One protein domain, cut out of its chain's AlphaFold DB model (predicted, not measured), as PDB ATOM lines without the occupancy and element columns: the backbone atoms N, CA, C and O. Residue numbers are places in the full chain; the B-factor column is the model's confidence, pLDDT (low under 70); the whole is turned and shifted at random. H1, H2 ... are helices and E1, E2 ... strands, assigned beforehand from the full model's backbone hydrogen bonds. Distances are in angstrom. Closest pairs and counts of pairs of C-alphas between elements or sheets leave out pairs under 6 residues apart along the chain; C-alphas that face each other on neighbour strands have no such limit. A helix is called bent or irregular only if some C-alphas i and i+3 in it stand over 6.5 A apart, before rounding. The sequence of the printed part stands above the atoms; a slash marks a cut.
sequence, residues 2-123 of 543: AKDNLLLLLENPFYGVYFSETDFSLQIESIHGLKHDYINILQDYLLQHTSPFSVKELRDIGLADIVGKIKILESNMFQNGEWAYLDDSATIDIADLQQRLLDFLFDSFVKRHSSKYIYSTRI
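AT A GLANCE: This is residues 2 to 123 of the 543 residues of the protein "DUF2971 domain-containing protein" of Prevotella brunnea (UniProt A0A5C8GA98). A long helix, H4, runs through the middle, with H1, H2 and H3 gathered round its first half and the hairpin of E3 and E4 packed along it through E3. The hairpin of E1 and E2, with short E5 beside E1, reaches beyond the other end of H4 and lengthens the whole. The printed part has 122 residues with four named helices and five named strands, in the order H1 E1 E2 H2 H3 E3 E4 H4 E5; the class is mixed, helices and strands. The sheets E2 - E1 - E5 and E3 - E4 are both antiparallel. The whole is compact, with a radius of gyration of the C-alphas of 15.9 A, and only just elongated, spanning 53 by 27 by 20 A.

IN THESE COORDINATES: Find C-alpha 2 at (194.492, 183.667, 219.423); from there H1 runs through residues 2 to 11, 14.9 A. Next come E1, residues 14 to 20, 18.3 A, and E2, residues 25 to 31, 19.2 A. H2 holds residues 37 to 46, 14.5 A. H3, residues 55 to 67, 6.7 A, is irregular: C-alphas 62 and 65 are 8.1 A apart. E3 is residues 70 to 75, 13.9 A, and E4 residues 78 to 83, 15.0 A. H4 starts at C-alpha 94, (196.592, 190.108, 215.056), and ends at residue 112, 26.6 A on. E5, residues 119 to 121, 6.8 A, ends at (192.009, 180.684, 194.114).

HOW THE PARTS SIT: Start at H4. With residues 97 to 104 it touches H3, a steep tilt of 46 degrees; C-alphas 66 and 101 are closest, 5.8 A. H1 only just touches H4, with 3 pairs of C-alphas within 8 A, Leu 9 and Leu 102 closest at 7.0 A. H2 and H4 are near each other. H2 touches H1, a shallow tilt of 19 degrees, opposite ways, C-alphas 2 and 46 closest at 7.2 A. H2 and H3 form a helical hairpin, C-alphas 38 and 63 closest at 6.4 A; H1 and H3 are apart. The closest C-alphas of E3 and H4 are 72 and 103, 5.7 A. In the hairpin E3 and E4, N 80 and O 72 are 2.8 A apart. H4 only grazes the sheet E2 E1 E5, with residues 105 to 110. In the hairpin E1 and E2, look at N 31 and O 14, 2.8 A; between E1 and E5, N 17 and O 119, 2.8 A. Every O i to N i+4 pair is within hydrogen-bond range in H2 and H4; H1 has 4 of 6, and H3 4 of 9, beside 6 of 10 O i to N i+3 pairs.

THE WHOLE: The two C-alphas farthest apart, Asp 23 and Ser 89, are 54.2 A apart. The printed part has no cut, and no link is long. Confidence is under 70 at residues 2 to 11 and 33 to 36; mean pLDDT of the printed part is 83.9.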
ATOM      1  N   ALA A   2     193.426 183.589 220.447       49.97
ATOM      2  CA  ALA A   2     194.492 183.667 219.423       49.97
ATOM      3  C   ALA A   2     194.869 182.304 218.792       49.97
ATOM      4  O   ALA A   2     195.110 182.225 217.590       49.97
ATOM      5  N   LYS A   3     194.856 181.223 219.590       49.78
ATOM      6  CA  LYS A   3     195.159 179.847 219.149       49.78
ATOM      7  C   LYS A   3     194.077 179.270 218.218       49.78
ATOM      8  O   LYS A   3     194.412 178.645 217.219       49.78
ATOM      9  N   ASP A   4     192.807 179.558 218.506       52.03
ATOM     10  CA  ASP A   4     191.651 179.088 217.723       52.03
ATOM     11  C   ASP A   4     191.609 179.731 216.321       52.03
ATOM     12  O   ASP A   4     191.277 179.073 215.342       52.03
ATOM     13  N   ASN A   5     192.052 180.991 216.194       51.62
ATOM     14  CA  ASN A   5     192.078 181.717 214.915       51.62
ATOM     15  C   ASN A   5     193.242 181.328 213.981       51.62
ATOM     16  O   ASN A   5     193.165 181.576 212.781       51.62
ATOM     17  N   LEU A   6     194.318 180.717 214.489       56.41
ATOM     18  CA  LEU A   6     195.416 180.221 213.642       56.41
ATOM     19  C   LEU A   6     195.163 178.805 213.114       56.41
ATOM     20  O   LEU A   6     195.629 178.465 212.029       56.41
ATOM     21  N   LEU A   7     194.370 178.015 213.844       52.94
ATOM     22  CA  LEU A   7     193.769 176.777 213.344       52.94
ATOM     23  C   LEU A   7     192.875 177.050 212.122       52.94
ATOM     24  O   LEU A   7     192.999 176.353 211.122       52.94
ATOM     25  N   LEU A   8     192.108 178.146 212.132       53.88
ATOM     26  CA  LEU A   8     191.324 178.612 210.976       53.88
ATOM     27  C   LEU A   8     192.178 178.877 209.716       53.88
ATOM     28  O   LEU A   8     191.733 178.608 208.603       53.88
ATOM     29  N   LEU A   9     193.418 179.368 209.849       56.28
ATOM     30  CA  LEU A   9     194.329 179.558 208.705       56.28
ATOM     31  C   LEU A   9     194.841 178.233 208.120       56.28
ATOM     32  O   LEU A   9     195.061 178.149 206.916       56.28
ATOM     33  N   LEU A  10     195.012 177.208 208.959       58.44
ATOM     34  CA  LEU A  10     195.405 175.856 208.544       58.44
ATOM     35  C   LEU A  10     194.244 175.073 207.913       58.44
ATOM     36  O   LEU A  10     194.481 174.178 207.099       58.44
ATOM     37  N   GLU A  11     193.010 175.417 208.279       63.34
ATOM     38  CA  GLU A  11     191.787 174.800 207.764       63.34
ATOM     39  C   GLU A  11     191.361 175.340 206.399       63.34
ATOM     40  O   GLU A  11     190.733 174.597 205.648       63.34
ATOM     41  N   ASN A  12     191.721 176.582 206.046       71.19
ATOM     42  CA  ASN A  12     191.344 177.193 204.769       71.19
ATOM     43  C   ASN A  12     192.102 176.548 203.591       71.19
ATOM     44  O   ASN A  12     193.305 176.781 203.443       71.19
ATOM     45  N   PRO A  13     191.432 175.766 202.724       85.38
ATOM     46  CA  PRO A  13     192.080 175.204 201.549       85.38
ATOM     47  C   PRO A  13     192.385 176.266 200.496       85.38
ATOM     48  O   PRO A  13     191.645 177.236 200.313       85.38
ATOM     49  N   PHE A  14     193.441 176.022 199.727       91.56
ATOM     50  CA  PHE A  14     193.603 176.644 198.418       91.56
ATOM     51  C   PHE A  14     193.169 175.674 197.332       91.56
ATOM     52  O   PHE A  14     193.376 174.466 197.436       91.56
ATOM     53  N   TYR A  15     192.588 176.221 196.273       93.56
ATOM     54  CA  TYR A  15     192.051 175.448 195.169       93.56
ATOM     55  C   TYR A  15     192.888 175.695 193.923       93.56
ATOM     56  O   TYR A  15     193.090 176.841 193.513       93.56
ATOM     57  N   GLY A  16     193.363 174.613 193.314       92.50
ATOM     58  CA  GLY A  16     194.050 174.625 192.030       92.50
ATOM     59  C   GLY A  16     193.211 173.930 190.963       92.50
ATOM     60  O   GLY A  16     192.836 172.773 191.128       92.50
ATOM     61  N   VAL A  17     192.936 174.614 189.855       91.25
ATOM     62  CA  VAL A  17     192.347 174.012 188.655       91.25
ATOM     63  C   VAL A  17     193.476 173.596 187.723       91.25
ATOM     64  O   VAL A  17     194.322 174.423 187.374       91.25
ATOM     65  N   TYR A  18     193.488 172.338 187.295       87.88
ATOM     66  CA  TYR A  18     194.469 171.816 186.344       87.88
ATOM     67  C   TYR A  18     193.806 171.034 185.213       87.88
ATOM     68  O   TYR A  18     192.669 170.570 185.323       87.88
ATOM     69  N   PHE A  19     194.535 170.897 184.109       83.69
ATOM     70  CA  PHE A  19     194.154 170.039 182.998       83.69
ATOM     71  C   PHE A  19     194.690 168.617 183.231       83.69
ATOM     72  O   PHE A  19     195.897 168.428 183.373       83.69
ATOM     73  N   SER A  20     193.792 167.629 183.295       81.62
ATOM     74  CA  SER A  20     194.136 166.202 183.341       81.62
ATOM     75  C   SER A  20     194.292 165.683 181.915       81.62
ATOM     76  O   SER A  20     193.314 165.630 181.164       81.62
ATOM     77  N   GLU A  21     195.510 165.285 181.543       71.62
ATOM     78  CA  GLU A  21     195.769 164.669 180.236       71.62
ATOM     79  C   GLU A  21     195.106 163.294 180.107       71.62
ATOM     80  O   GLU A  21     194.653 162.942 179.023       71.62
ATOM     81  N   THR A  22     194.998 162.549 181.211       76.00
ATOM     82  CA  THR A  22     194.384 161.215 181.249       76.00
ATOM     83  C   THR A  22     192.888 161.275 180.959       76.00
ATOM     84  O   THR A  22     192.367 160.493 180.169       76.00
ATOM     85  N   ASP A  23     192.199 162.232 181.580       75.81
ATOM     86  CA  ASP A  23     190.737 162.333 181.520       75.81
ATOM     87  C   ASP A  23     190.255 163.349 180.481       75.81
ATOM     88  O   ASP A  23     189.053 163.592 180.364       75.81
ATOM     89  N   PHE A  24     191.188 164.016 179.789       76.50
ATOM     90  CA  PHE A  24     190.931 165.128 178.871       76.50
ATOM     91  C   PHE A  24     189.939 166.156 179.444       76.50
ATOM     92  O   PHE A  24     189.033 166.641 178.759       76.50
ATOM     93  N   SER A  25     190.093 166.478 180.732       83.94
ATOM     94  CA  SER A  25     189.140 167.285 181.498       83.94
ATOM     95  C   SER A  25     189.831 168.241 182.472       83.94
ATOM     96  O   SER A  25     191.009 168.091 182.794       83.94
ATOM     97  N   LEU A  26     189.093 169.257 182.926       88.56
ATOM     98  CA  LEU A  26     189.544 170.147 183.993       88.56
ATOM     99  C   LEU A  26     189.139 169.576 185.348       88.56
ATOM    100  O   LEU A  26     187.964 169.267 185.559       88.56
ATOM    101  N   GLN A  27     190.107 169.499 186.252       90.69
ATOM    102  CA  GLN A  27     189.959 168.973 187.605       90.69
ATOM    103  C   GLN A  27     190.278 170.057 188.635       90.69
ATOM    104  O   GLN A  27     191.036 170.986 188.350       90.69
ATOM    105  N   ILE A  28     189.679 169.942 189.821       93.50
ATOM    106  CA  ILE A  28     189.943 170.818 190.968       93.50
ATOM    107  C   ILE A  28     190.645 169.996 192.036       93.50
ATOM    108  O   ILE A  28     190.179 168.925 192.415       93.50
ATOM    109  N   GLU A  29     191.748 170.526 192.540       93.31
ATOM    110  CA  GLU A  29     192.469 169.983 193.682       93.31
ATOM    111  C   GLU A  29     192.345 170.957 194.854       93.31
ATOM    112  O   GLU A  29     192.648 172.143 194.710       93.31
ATOM    113  N   SER A  30     191.890 170.450 196.000       91.56
ATOM    114  CA  SER A  30     191.882 171.176 197.273       91.56
ATOM    115  C   SER A  30     193.150 170.845 198.050       91.56
ATOM    116  O   SER A  30     193.483 169.674 198.240       91.56
ATOM    117  N   ILE A  31     193.859 171.873 198.503       86.88
ATOM    118  CA  ILE A  31     195.151 171.740 199.169       86.88
ATOM    119  C   ILE A  31     195.015 172.344 200.555       86.88
ATOM    120  O   ILE A  31     194.891 173.559 200.713       86.88
ATOM    121  N   HIS A  32     195.035 171.469 201.554       79.19
ATOM    122  CA  HIS A  32     194.924 171.833 202.961       79.19
ATOM    123  C   HIS A  32     196.304 171.941 203.607       79.19
ATOM    124  O   HIS A  32     197.229 171.213 203.241       79.19
ATOM    125  N   GLY A  33     196.421 172.813 204.613       64.06
ATOM    126  CA  GLY A  33     197.564 172.828 205.523       64.06
ATOM    127  C   GLY A  33     198.913 173.014 204.829       64.06
ATOM    128  O   GLY A  33     199.801 172.173 204.983       64.06
ATOM    129  N   LEU A  34     199.090 174.116 204.089       64.31
ATOM    130  CA  LEU A  34     200.402 174.527 203.581       64.31
ATOM    131  C   LEU A  34     201.376 174.683 204.752       64.31
ATOM    132  O   LEU A  34     201.414 175.717 205.411       64.31
ATOM    133  N   LYS A  35     202.164 173.638 205.021       62.94
ATOM    134  CA  LYS A  35     203.232 173.690 206.017       62.94
ATOM    135  C   LYS A  35     204.270 174.696 205.536       62.94
ATOM    136  O   LYS A  35     204.990 174.445 204.570       62.94
ATOM    137  N   HIS A  36     204.296 175.843 206.194       69.81
ATOM    138  CA  HIS A  36     205.304 176.872 206.024       69.81
ATOM    139  C   HIS A  36     205.943 177.112 207.384       69.81
ATOM    140  O   HIS A  36     205.226 177.202 208.382       69.81
ATOM    141  N   ASP A  37     207.265 177.252 207.426       74.75
ATOM    142  CA  ASP A  37     208.010 177.421 208.682       74.75
ATOM    143  C   ASP A  37     207.501 178.627 209.490       74.75
ATOM    144  O   ASP A  37     207.432 178.599 210.717       74.75
ATOM    145  N   TYR A  38     207.001 179.638 208.780       80.88
ATOM    146  CA  TYR A  38     206.375 180.838 209.334       80.88
ATOM    147  C   TYR A  38     205.134 180.571 210.188       80.88
ATOM    148  O   TYR A  38     204.878 181.331 211.115       80.88
ATOM    149  N   ILE A  39     204.372 179.505 209.916       77.88
ATOM    150  CA  ILE A  39     203.199 179.162 210.732       77.88
ATOM    151  C   ILE A  39     203.655 178.718 212.122       77.88
ATOM    152  O   ILE A  39     203.119 179.208 213.109       77.88
ATOM    153  N   ASN A  40     204.664 177.850 212.208       81.19
ATOM    154  CA  ASN A  40     205.175 177.367 213.494       81.19
ATOM    155  C   ASN A  40     205.835 178.504 214.288       81.19
ATOM    156  O   ASN A  40     205.517 178.696 215.457       81.19
ATOM    157  N   ILE A  41     206.670 179.315 213.626       85.19
ATOM    158  CA  ILE A  41     207.322 180.486 214.239       85.19
ATOM    159  C   ILE A  41     206.275 181.460 214.793       85.19
ATOM    160  O   ILE A  41     206.380 181.913 215.932       85.19
ATOM    161  N   LEU A  42     205.229 181.757 214.012       83.75
ATOM    162  CA  LEU A  42     204.164 182.650 214.453       83.75
ATOM    163  C   LEU A  42     203.333 182.037 215.594       83.75
ATOM    164  O   LEU A  42     202.954 182.759 216.510       83.75
ATOM    165  N   GLN A  43     203.064 180.725 215.582       81.56
ATOM    166  CA  GLN A  43     202.365 180.047 216.682       81.56
ATOM    167  C   GLN A  43     203.126 180.168 218.001       81.56
ATOM    168  O   GLN A  43     202.527 180.549 219.008       81.56
ATOM    169  N   ASP A  44     204.429 179.891 217.989       84.06
ATOM    170  CA  ASP A  44     205.276 179.982 219.179       84.06
ATOM    171  C   ASP A  44     205.367 181.421 219.696       84.06
ATOM    172  O   ASP A  44     205.260 181.665 220.901       84.06
ATOM    173  N   TYR A  45     205.471 182.389 218.782       85.06
ATOM    174  CA  TYR A  45     205.487 183.809 219.117       85.06
ATOM    175  C   TYR A  45     204.184 184.266 219.793       85.06
ATOM    176  O   TYR A  45     204.214 184.931 220.831       85.06
ATOM    177  N   LEU A  46     203.030 183.851 219.262       83.19
ATOM    178  CA  LEU A  46     201.706 184.210 219.782       83.19
ATOM    179  C   LEU A  46     201.357 183.544 221.120       83.19
ATOM    180  O   LEU A  46     200.430 183.990 221.795       83.19
ATOM    181  N   LEU A  47     202.073 182.490 221.523       82.44
ATOM    182  CA  LEU A  47     201.942 181.915 222.867       82.44
ATOM    183  C   LEU A  47     202.559 182.810 223.948       82.44
ATOM    184  O   LEU A  47     202.206 182.672 225.118       82.44
ATOM    185  N   GLN A  48     203.476 183.698 223.563       84.50
ATOM    186  CA  GLN A  48     204.291 184.493 224.483       84.50
ATOM    187  C   GLN A  48     203.966 185.993 224.430       84.50
ATOM    188  O   GLN A  48     204.327 186.722 225.351       84.50
ATOM    189  N   HIS A  49     203.258 186.452 223.392       83.56
ATOM    190  CA  HIS A  49     203.005 187.872 223.134       83.56
ATOM    191  C   HIS A  49     201.517 188.151 222.886       83.56
ATOM    192  O   HIS A  49     200.775 187.305 222.387       83.56
ATOM    193  N   THR A  50     201.078 189.373 223.194       84.69
ATOM    194  CA  THR A  50     199.697 189.843 222.987       84.69
ATOM    195  C   THR A  50     199.658 191.008 222.000       84.69
ATOM    196  O   THR A  50     200.505 191.890 222.081       84.69
ATOM    197  N   SER A  51     198.661 191.028 221.107       82.56
ATOM    198  CA  SER A  51     198.444 192.103 220.117       82.56
ATOM    199  C   SER A  51     198.308 193.478 220.788       82.56
ATOM    200  O   SER A  51     197.649 193.547 221.833       82.56
ATOM    201  N   PRO A  52     198.826 194.570 220.186       89.31
ATOM    202  CA  PRO A  52     199.525 194.647 218.892       89.31
ATOM    203  C   PRO A  52     201.007 194.228 218.964       89.31
ATOM    204  O   PRO A  52     201.657 194.385 219.992       89.31
ATOM    205  N   PHE A  53     201.553 193.709 217.862       90.88
ATOM    206  CA  PHE A  53     202.918 193.165 217.785       90.88
ATOM    207  C   PHE A  53     203.905 194.155 217.163       90.88
ATOM    208  O   PHE A  53     203.552 194.849 216.209       90.88
ATOM    209  N   SER A  54     205.152 194.190 217.646       93.75
ATOM    210  CA  SER A  54     206.221 194.990 217.031       93.75
ATOM    211  C   SER A  54     206.657 194.401 215.686       93.75
ATOM    212  O   SER A  54     206.981 193.217 215.590       93.75
ATOM    213  N   VAL A  55     206.717 195.234 214.642       93.31
ATOM    214  CA  VAL A  55     207.205 194.818 213.315       93.31
ATOM    215  C   VAL A  55     208.679 194.416 213.358       93.31
ATOM    216  O   VAL A  55     209.063 193.440 212.711       93.31
ATOM    217  N   LYS A  56     209.488 195.118 214.160       94.06
ATOM    218  CA  LYS A  56     210.903 194.796 214.360       94.06
ATOM    219  C   LYS A  56     211.084 193.399 214.959       94.06
ATOM    220  O   LYS A  56     211.844 192.603 214.423       94.06
ATOM    221  N   GLU A  57     210.334 193.075 216.011       92.50
ATOM    222  CA  GLU A  57     210.398 191.754 216.657       92.50
ATOM    223  C   GLU A  57     209.966 190.638 215.697       92.50
ATOM    224  O   GLU A  57     210.642 189.618 215.597       92.50
ATOM    225  N   LEU A  58     208.894 190.851 214.920       92.00
ATOM    226  CA  LEU A  58     208.460 189.902 213.886       92.00
ATOM    227  C   LEU A  58     209.548 189.667 212.824       92.00
ATOM    228  O   LEU A  58     209.735 188.542 212.359       92.00
ATOM    229  N   ARG A  59     210.290 190.708 212.440       92.81
ATOM    230  CA  ARG A  59     211.414 190.587 211.505       92.81
ATOM    231  C   ARG A  59     212.582 189.818 212.122       92.81
ATOM    232  O   ARG A  59     213.114 188.924 211.466       92.81
ATOM    233  N   ASP A  60     212.925 190.124 213.369       92.75
ATOM    234  CA  ASP A  60     214.043 189.517 214.099       92.75
ATOM    235  C   ASP A  60     213.837 188.008 214.337       92.75
ATOM    236  O   ASP A  60     214.802 187.244 214.314       92.75
ATOM    237  N   ILE A  61     212.587 187.548 214.477       91.12
ATOM    238  CA  ILE A  61     212.253 186.112 214.581       91.12
ATOM    239  C   ILE A  61     212.109 185.407 213.218       91.12
ATOM    240  O   ILE A  61     211.711 184.244 213.163       91.12
ATOM    241  N   GLY A  62     212.415 186.090 212.110       88.75
ATOM    242  CA  GLY A  62     212.429 185.499 210.769       88.75
ATOM    243  C   GLY A  62     211.122 185.610 209.976       88.75
ATOM    244  O   GLY A  62     210.983 184.925 208.968       88.75
ATOM    245  N   LEU A  63     210.176 186.475 210.365       89.56
ATOM    246  CA  LEU A  63     208.928 186.731 209.618       89.56
ATOM    247  C   LEU A  63     209.004 187.992 208.738       89.56
ATOM    248  O   LEU A  63     207.989 188.639 208.465       89.56
ATOM    249  N   ALA A  64     210.208 188.343 208.273       90.12
ATOM    250  CA  ALA A  64     210.475 189.541 207.473       90.12
ATOM    251  C   ALA A  64     209.576 189.654 206.227       90.12
ATOM    252  O   ALA A  64     209.085 190.739 205.916       90.12
ATOM    253  N   ASP A  65     209.307 188.537 205.549       89.38
ATOM    254  CA  ASP A  65     208.481 188.525 204.337       89.38
ATOM    255  C   ASP A  65     207.002 188.831 204.614       89.38
ATOM    256  O   ASP A  65     206.325 189.411 203.766       89.38
ATOM    257  N   ILE A  66     206.498 188.489 205.808       88.94
ATOM    258  CA  ILE A  66     205.096 188.723 206.197       88.94
ATOM    259  C   ILE A  66     204.847 190.210 206.468       88.94
ATOM    260  O   ILE A  66     203.790 190.752 206.136       88.94
ATOM    261  N   VAL A  67     205.826 190.894 207.061       90.88
ATOM    262  CA  VAL A  67     205.771 192.347 207.309       90.88
ATOM    263  C   VAL A  67     206.293 193.173 206.125       90.88
ATOM    264  O   VAL A  67     206.188 194.400 206.117       90.88
ATOM    265  N   GLY A  68     206.811 192.499 205.095       89.94
ATOM    266  CA  GLY A  68     207.245 193.084 203.834       89.94
ATOM    267  C   GLY A  68     206.091 193.454 202.896       89.94
ATOM    268  O   GLY A  68     204.925 193.545 203.288       89.94
ATOM    269  N   LYS A  69     206.429 193.691 201.623       91.81
ATOM    270  CA  LYS A  69     205.452 193.985 200.569       91.81
ATOM    271  C   LYS A  69     204.849 192.684 200.031       91.81
ATOM    272  O   LYS A  69     205.586 191.840 199.527       91.81
ATOM    273  N   ILE A  70     203.522 192.544 200.077       90.56
ATOM    274  CA  ILE A  70     202.811 191.320 199.660       90.56
ATOM    275  C   ILE A  70     201.700 191.673 198.673       90.56
ATOM    276  O   ILE A  70     200.962 192.637 198.870       90.56
ATOM    277  N   LYS A  71     201.554 190.876 197.611       88.25
ATOM    278  CA  LYS A  71     200.428 191.007 196.679       88.25
ATOM    279  C   LYS A  71     199.169 190.405 197.293       88.25
ATOM    280  O   LYS A  71     199.191 189.262 197.735       88.25
ATOM    281  N   ILE A  72     198.066 191.147 197.256       88.50
ATOM    282  CA  ILE A  72     196.763 190.635 197.681       88.50
ATOM    283  C   ILE A  72     196.100 190.012 196.457       88.50
ATOM    284  O   ILE A  72     195.615 190.720 195.570       88.50
ATOM    285  N   LEU A  73     196.134 188.683 196.385       86.38
ATOM    286  CA  LEU A  73     195.609 187.908 195.265       86.38
ATOM    287  C   LEU A  73     194.317 187.195 195.682       86.38
ATOM    288  O   LEU A  73     194.304 186.413 196.629       86.38
ATOM    289  N   GLU A  74     193.235 187.423 194.940       84.31
ATOM    290  CA  GLU A  74     192.008 186.611 195.048       84.31
ATOM    291  C   GLU A  74     192.108 185.353 194.174       84.31
ATOM    292  O   GLU A  74     191.575 184.280 194.487       84.31
ATOM    293  N   SER A  75     192.867 185.482 193.086       86.75
ATOM    294  CA  SER A  75     193.308 184.390 192.234       86.75
ATOM    295  C   SER A  75     194.664 184.705 191.607       86.75
ATOM    296  O   SER A  75     195.138 185.839 191.660       86.75
ATOM    297  N   ASN A  76     195.268 183.725 190.936       83.06
ATOM    298  CA  ASN A  76     196.456 183.960 190.109       83.06
ATOM    299  C   ASN A  76     196.207 184.907 188.912       83.06
ATOM    300  O   ASN A  76     197.168 185.308 188.260       83.06
ATOM    301  N   MET A  77     194.950 185.268 188.620       77.06
ATOM    302  CA  MET A  77     194.577 186.181 187.531       77.06
ATOM    303  C   MET A  77     194.116 187.561 188.003       77.06
ATOM    304  O   MET A  77     193.996 188.466 187.180       77.06
ATOM    305  N   PHE A  78     193.830 187.731 189.296       82.06
ATOM    306  CA  PHE A  78     193.239 188.957 189.821       82.06
ATOM    307  C   PHE A  78     193.909 189.389 191.126       82.06
ATOM    308  O   PHE A  78     193.837 188.699 192.150       82.06
ATOM    309  N   GLN A  79     194.565 190.547 191.058       86.31
ATOM    310  CA  GLN A  79     195.193 191.214 192.189       86.31
ATOM    311  C   GLN A  79     194.276 192.338 192.682       86.31
ATOM    312  O   GLN A  79     194.000 193.279 191.942       86.31
ATOM    313  N   ASN A  80     193.855 192.251 193.942       84.75
ATOM    314  CA  ASN A  80     192.958 193.214 194.590       84.75
ATOM    315  C   ASN A  80     193.679 194.401 195.223       84.75
ATOM    316  O   ASN A  80     193.057 195.402 195.566       84.75
ATOM    317  N   GLY A  81     194.990 194.293 195.399       89.38
ATOM    318  CA  GLY A  81     195.788 195.339 196.011       89.38
ATOM    319  C   GLY A  81     197.156 194.831 196.417       89.38
ATOM    320  O   GLY A  81     197.641 193.799 195.937       89.38
ATOM    321  N   GLU A  82     197.791 195.570 197.310       92.75
ATOM    322  CA  GLU A  82     199.063 195.194 197.901       92.75
ATOM    323  C   GLU A  82     199.138 195.667 199.345       92.75
ATOM    324  O   GLU A  82     198.718 196.773 199.684       92.75
ATOM    325  N   TRP A  83     199.713 194.822 200.188       91.88
ATOM    326  CA  TRP A  83     200.179 195.229 201.497       91.88
ATOM    327  C   TRP A  83     201.476 196.018 201.321       91.88
ATOM    328  O   TRP A  83     202.441 195.512 200.742       91.88
ATOM    329  N   ALA A  84     201.502 197.258 201.812       89.75
ATOM    330  CA  ALA A  84     202.705 198.085 201.811       89.75
ATOM    331  C   ALA A  84     203.786 197.503 202.736       89.75
ATOM    332  O   ALA A  84     203.502 196.712 203.629       89.75
ATOM    333  N   TYR A  85     205.035 197.908 202.556       93.31
ATOM    334  CA  TYR A  85     206.091 197.580 203.512       93.31
ATOM    335  C   TYR A  85     205.826 198.253 204.872       93.31
ATOM    336  O   TYR A  85     205.431 199.420 204.899       93.31
ATOM    337  N   LEU A  86     206.048 197.539 205.983       93.44
ATOM    338  CA  LEU A  86     205.945 198.095 207.337       93.44
ATOM    339  C   LEU A  86     207.330 198.432 207.905       93.44
ATOM    340  O   LEU A  86     208.246 197.607 207.858       93.44
ATOM    341  N   ASP A  87     207.466 199.642 208.452       93.19
ATOM    342  CA  ASP A  87     208.689 200.106 209.116       93.19
ATOM    343  C   ASP A  87     208.896 199.416 210.474       93.19
ATOM    344  O   ASP A  87     207.932 199.028 211.135       93.19
ATOM    345  N   ASP A  88     210.148 199.296 210.915       93.06
ATOM    346  CA  ASP A  88     210.503 198.673 212.195       93.06
ATOM    347  C   ASP A  88     209.918 199.415 213.407       93.06
ATOM    348  O   ASP A  88     209.730 198.808 214.461       93.06
ATOM    349  N   SER A  89     209.588 200.705 213.275       93.19
ATOM    350  CA  SER A  89     208.908 201.457 214.335       93.19
ATOM    351  C   SER A  89     207.403 201.182 214.430       93.19
ATOM    352  O   SER A  89     206.757 201.697 215.342       93.19
ATOM    353  N   ALA A  90     206.813 200.452 213.478       94.56
ATOM    354  CA  ALA A  90     205.377 200.206 213.428       94.56
ATOM    355  C   ALA A  90     204.949 199.008 214.293       94.56
ATOM    356  O   ALA A  90     205.738 198.128 214.649       94.56
ATOM    357  N   THR A  91     203.652 198.960 214.590       93.88
ATOM    358  CA  THR A  91     202.994 197.822 215.239       93.88
ATOM    359  C   THR A  91     201.861 197.296 214.367       93.88
ATOM    360  O   THR A  91     201.248 198.071 213.633       93.88
ATOM    361  N   ILE A  92     201.563 196.000 214.456       92.50
ATOM    362  CA  ILE A  92     200.509 195.344 213.675       92.50
ATOM    363  C   ILE A  92     199.554 194.556 214.571       92.50
ATOM    364  O   ILE A  92     199.981 193.847 215.484       92.50
ATOM    365  N   ASP A  93     198.255 194.660 214.293       91.62
ATOM    366  CA  ASP A  93     197.239 193.879 214.989       91.62
ATOM    367  C   ASP A  93     197.171 192.434 214.492       91.62
ATOM    368  O   ASP A  93     197.484 192.116 213.343       91.62
ATOM    369  N   ILE A  94     196.703 191.537 215.364       85.50
ATOM    370  CA  ILE A  94     196.592 190.108 215.056       85.50
ATOM    371  C   ILE A  94     195.765 189.822 213.794       85.50
ATOM    372  O   ILE A  94     196.130 188.929 213.035       85.50
ATOM    373  N   ALA A  95     194.698 190.586 213.541       85.12
ATOM    374  CA  ALA A  95     193.850 190.404 212.363       85.12
ATOM    375  C   ALA A  95     194.606 190.716 211.057       85.12
ATOM    376  O   ALA A  95     194.589 189.909 210.126       85.12
ATOM    377  N   ASP A  96     195.335 191.834 211.018       89.00
ATOM    378  CA  ASP A  96     196.126 192.241 209.850       89.00
ATOM    379  C   ASP A  96     197.323 191.311 209.627       89.00
ATOM    380  O   ASP A  96     197.639 190.955 208.490       89.00
ATOM    381  N   LEU A  97     197.971 190.860 210.706       88.06
ATOM    382  CA  LEU A  97     199.077 189.907 210.633       88.06
ATOM    383  C   LEU A  97     198.621 188.548 210.080       88.06
ATOM    384  O   LEU A  97     199.304 187.956 209.243       88.06
ATOM    385  N   GLN A  98     197.447 188.070 210.506       84.31
ATOM    386  CA  GLN A  98     196.839 186.837 209.999       84.31
ATOM    387  C   GLN A  98     196.466 186.950 208.519       84.31
ATOM    388  O   GLN A  98     196.754 186.037 207.742       84.31
ATOM    389  N   GLN A  99     195.877 188.076 208.111       87.38
ATOM    390  CA  GLN A  99     195.522 188.310 206.716       87.38
ATOM    391  C   GLN A  99     196.767 188.411 205.823       87.38
ATOM    392  O   GLN A  99     196.808 187.783 204.766       87.38
ATOM    393  N   ARG A 100     197.819 189.110 206.271       90.38
ATOM    394  CA  ARG A 100     199.114 189.159 205.574       90.38
ATOM    395  C   ARG A 100     199.744 187.785 205.406       90.38
ATOM    396  O   ARG A 100     200.196 187.468 204.309       90.38
ATOM    397  N   LEU A 101     199.763 186.965 206.460       87.38
ATOM    398  CA  LEU A 101     200.267 185.593 206.372       87.38
ATOM    399  C   LEU A 101     199.472 184.791 205.334       87.38
ATOM    400  O   LEU A 101     200.062 184.095 204.513       87.38
ATOM    401  N   LEU A 102     198.147 184.910 205.330       86.75
ATOM    402  CA  LEU A 102     197.288 184.196 204.392       86.75
ATOM    403  C   LEU A 102     197.511 184.627 202.932       86.75
ATOM    404  O   LEU A 102     197.607 183.772 202.049       86.75
ATOM    405  N   ASP A 103     197.645 185.931 202.680       89.31
ATOM    406  CA  ASP A 103     197.965 186.480 201.355       89.31
ATOM    407  C   ASP A 103     199.371 186.061 200.892       89.31
ATOM    408  O   ASP A 103     199.555 185.672 199.739       89.31
ATOM    409  N   PHE A 104     200.350 186.051 201.804       89.50
ATOM    410  CA  PHE A 104     201.707 185.576 201.534       89.50
ATOM    411  C   PHE A 104     201.734 184.087 201.168       89.50
ATOM    412  O   PHE A 104     202.340 183.696 200.167       89.50
ATOM    413  N   LEU A 105     201.046 183.245 201.949       87.88
ATOM    414  CA  LEU A 105     200.954 181.809 201.686       87.88
ATOM    415  C   LEU A 105     200.312 181.538 200.323       87.88
ATOM    416  O   LEU A 105     200.774 180.654 199.598       87.88
ATOM    417  N   PHE A 106     199.286 182.306 199.951       89.25
ATOM    418  CA  PHE A 106     198.634 182.156 198.655       89.25
ATOM    419  C   PHE A 106     199.516 182.633 197.488       89.25
ATOM    420  O   PHE A 106     199.627 181.926 196.487       89.25
ATOM    421  N   ASP A 107     200.219 183.764 197.611       88.81
ATOM    422  CA  ASP A 107     201.190 184.211 196.597       88.81
ATOM    423  C   ASP A 107     202.329 183.190 196.409       88.81
ATOM    424  O   ASP A 107     202.676 182.829 195.279       88.81
ATOM    425  N   SER A 108     202.858 182.635 197.505       87.62
ATOM    426  CA  SER A 108     203.846 181.549 197.453       87.62
ATOM    427  C   SER A 108     203.282 180.287 196.793       87.62
ATOM    428  O   SER A 108     203.980 179.634 196.014       87.62
ATOM    429  N   PHE A 109     202.031 179.928 197.084       88.38
ATOM    430  CA  PHE A 109     201.347 178.797 196.463       88.38
ATOM    431  C   PHE A 109     201.245 178.966 194.941       88.38
ATOM    432  O   PHE A 109     201.683 178.087 194.194       88.38
ATOM    433  N   VAL A 110     200.759 180.121 194.475       88.56
ATOM    434  CA  VAL A 110     200.647 180.443 193.045       88.56
ATOM    435  C   VAL A 110     202.007 180.351 192.351       88.56
ATOM    436  O   VAL A 110     202.114 179.747 191.286       88.56
ATOM    437  N   LYS A 111     203.067 180.899 192.961       86.94
ATOM    438  CA  LYS A 111     204.428 180.846 192.405       86.94
ATOM    439  C   LYS A 111     204.973 179.421 192.329       86.94
ATOM    440  O   LYS A 111     205.529 179.041 191.302       86.94
ATOM    441  N   ARG A 112     204.807 178.630 193.394       87.38
ATOM    442  CA  ARG A 112     205.326 177.253 193.481       87.38
ATOM    443  C   ARG A 112     204.629 176.306 192.509       87.38
ATOM    444  O   ARG A 112     205.262 175.392 191.993       87.38
ATOM    445  N   HIS A 113     203.342 176.523 192.262       86.25
ATOM    446  CA  HIS A 113     202.520 175.638 191.441       86.25
ATOM    447  C   HIS A 113     202.130 176.239 190.085       86.25
ATOM    448  O   HIS A 113     201.244 175.703 189.417       86.25
ATOM    449  N   SER A 114     202.808 177.305 189.641       80.62
ATOM    450  CA  SER A 114     202.500 177.996 188.382       80.62
ATOM    451  C   SER A 114     202.612 177.093 187.155       80.62
ATOM    452  O   SER A 114     201.942 177.334 186.162       80.62
ATOM    453  N   SER A 115     203.417 176.033 187.204       80.31
ATOM    454  CA  SER A 115     203.530 175.056 186.119       80.31
ATOM    455  C   SER A 115     202.426 173.995 186.132       80.31
ATOM    456  O   SER A 115     202.181 173.387 185.093       80.31
ATOM    457  N   LYS A 116     201.745 173.781 187.267       85.56
ATOM    458  CA  LYS A 116     200.713 172.745 187.453       85.56
ATOM    459  C   LYS A 116     199.299 173.303 187.291       85.56
ATOM    460  O   LYS A 116     198.510 172.740 186.537       85.56
ATOM    461  N   TYR A 117     198.973 174.385 187.998       88.00
ATOM    462  CA  TYR A 117     197.615 174.933 188.022       88.00
ATOM    463  C   TYR A 117     197.450 176.074 187.030       88.00
ATOM    464  O   TYR A 117     198.240 177.015 187.007       88.00
ATOM    465  N   ILE A 118     196.373 175.998 186.256       86.50
ATOM    466  CA  ILE A 118     195.945 177.007 185.279       86.50
ATOM    467  C   ILE A 118     195.306 178.189 185.994       86.50
ATOM    468  O   ILE A 118     195.555 179.356 185.693       86.50
ATOM    469  N   TYR A 119     194.491 177.857 186.989       89.31
ATOM    470  CA  TYR A 119     193.807 178.804 187.841       89.31
ATOM    471  C   TYR A 119     193.995 178.390 189.289       89.31
ATOM    472  O   TYR A 119     193.901 177.214 189.633       89.31
ATOM    473  N   SER A 120     194.266 179.363 190.139       91.50
ATOM    474  CA  SER A 120     194.409 179.156 191.572       91.50
ATOM    475  C   SER A 120     193.576 180.189 192.289       91.50
ATOM    476  O   SER A 120     193.600 181.357 191.909       91.50
ATOM    477  N   THR A 121     192.852 179.784 193.325       92.06
ATOM    478  CA  THR A 121     192.009 180.684 194.114       92.06
ATOM    479  C   THR A 121     191.874 180.195 195.547       92.06
ATOM    480  O   THR A 121     192.096 179.024 195.853       92.06
ATOM    481  N   ARG A 122     191.479 181.108 196.429       89.38
ATOM    482  CA  ARG A 122     191.163 180.821 197.829       89.38
ATOM    483  C   ARG A 122     189.695 180.431 198.041       89.38
ATOM    484  O   ARG A 122     189.314 180.108 199.156       89.38
ATOM    485  N   ILE A 123     188.861 180.498 196.996       89.25
ATOM    486  CA  ILE A 123     187.404 180.320 197.085       89.25
ATOM    487  C   ILE A 123     186.951 179.215 196.125       89.25
ATOM    488  O   ILE A 123     187.028 179.367 194.904       89.25
TER     489      ILE A 123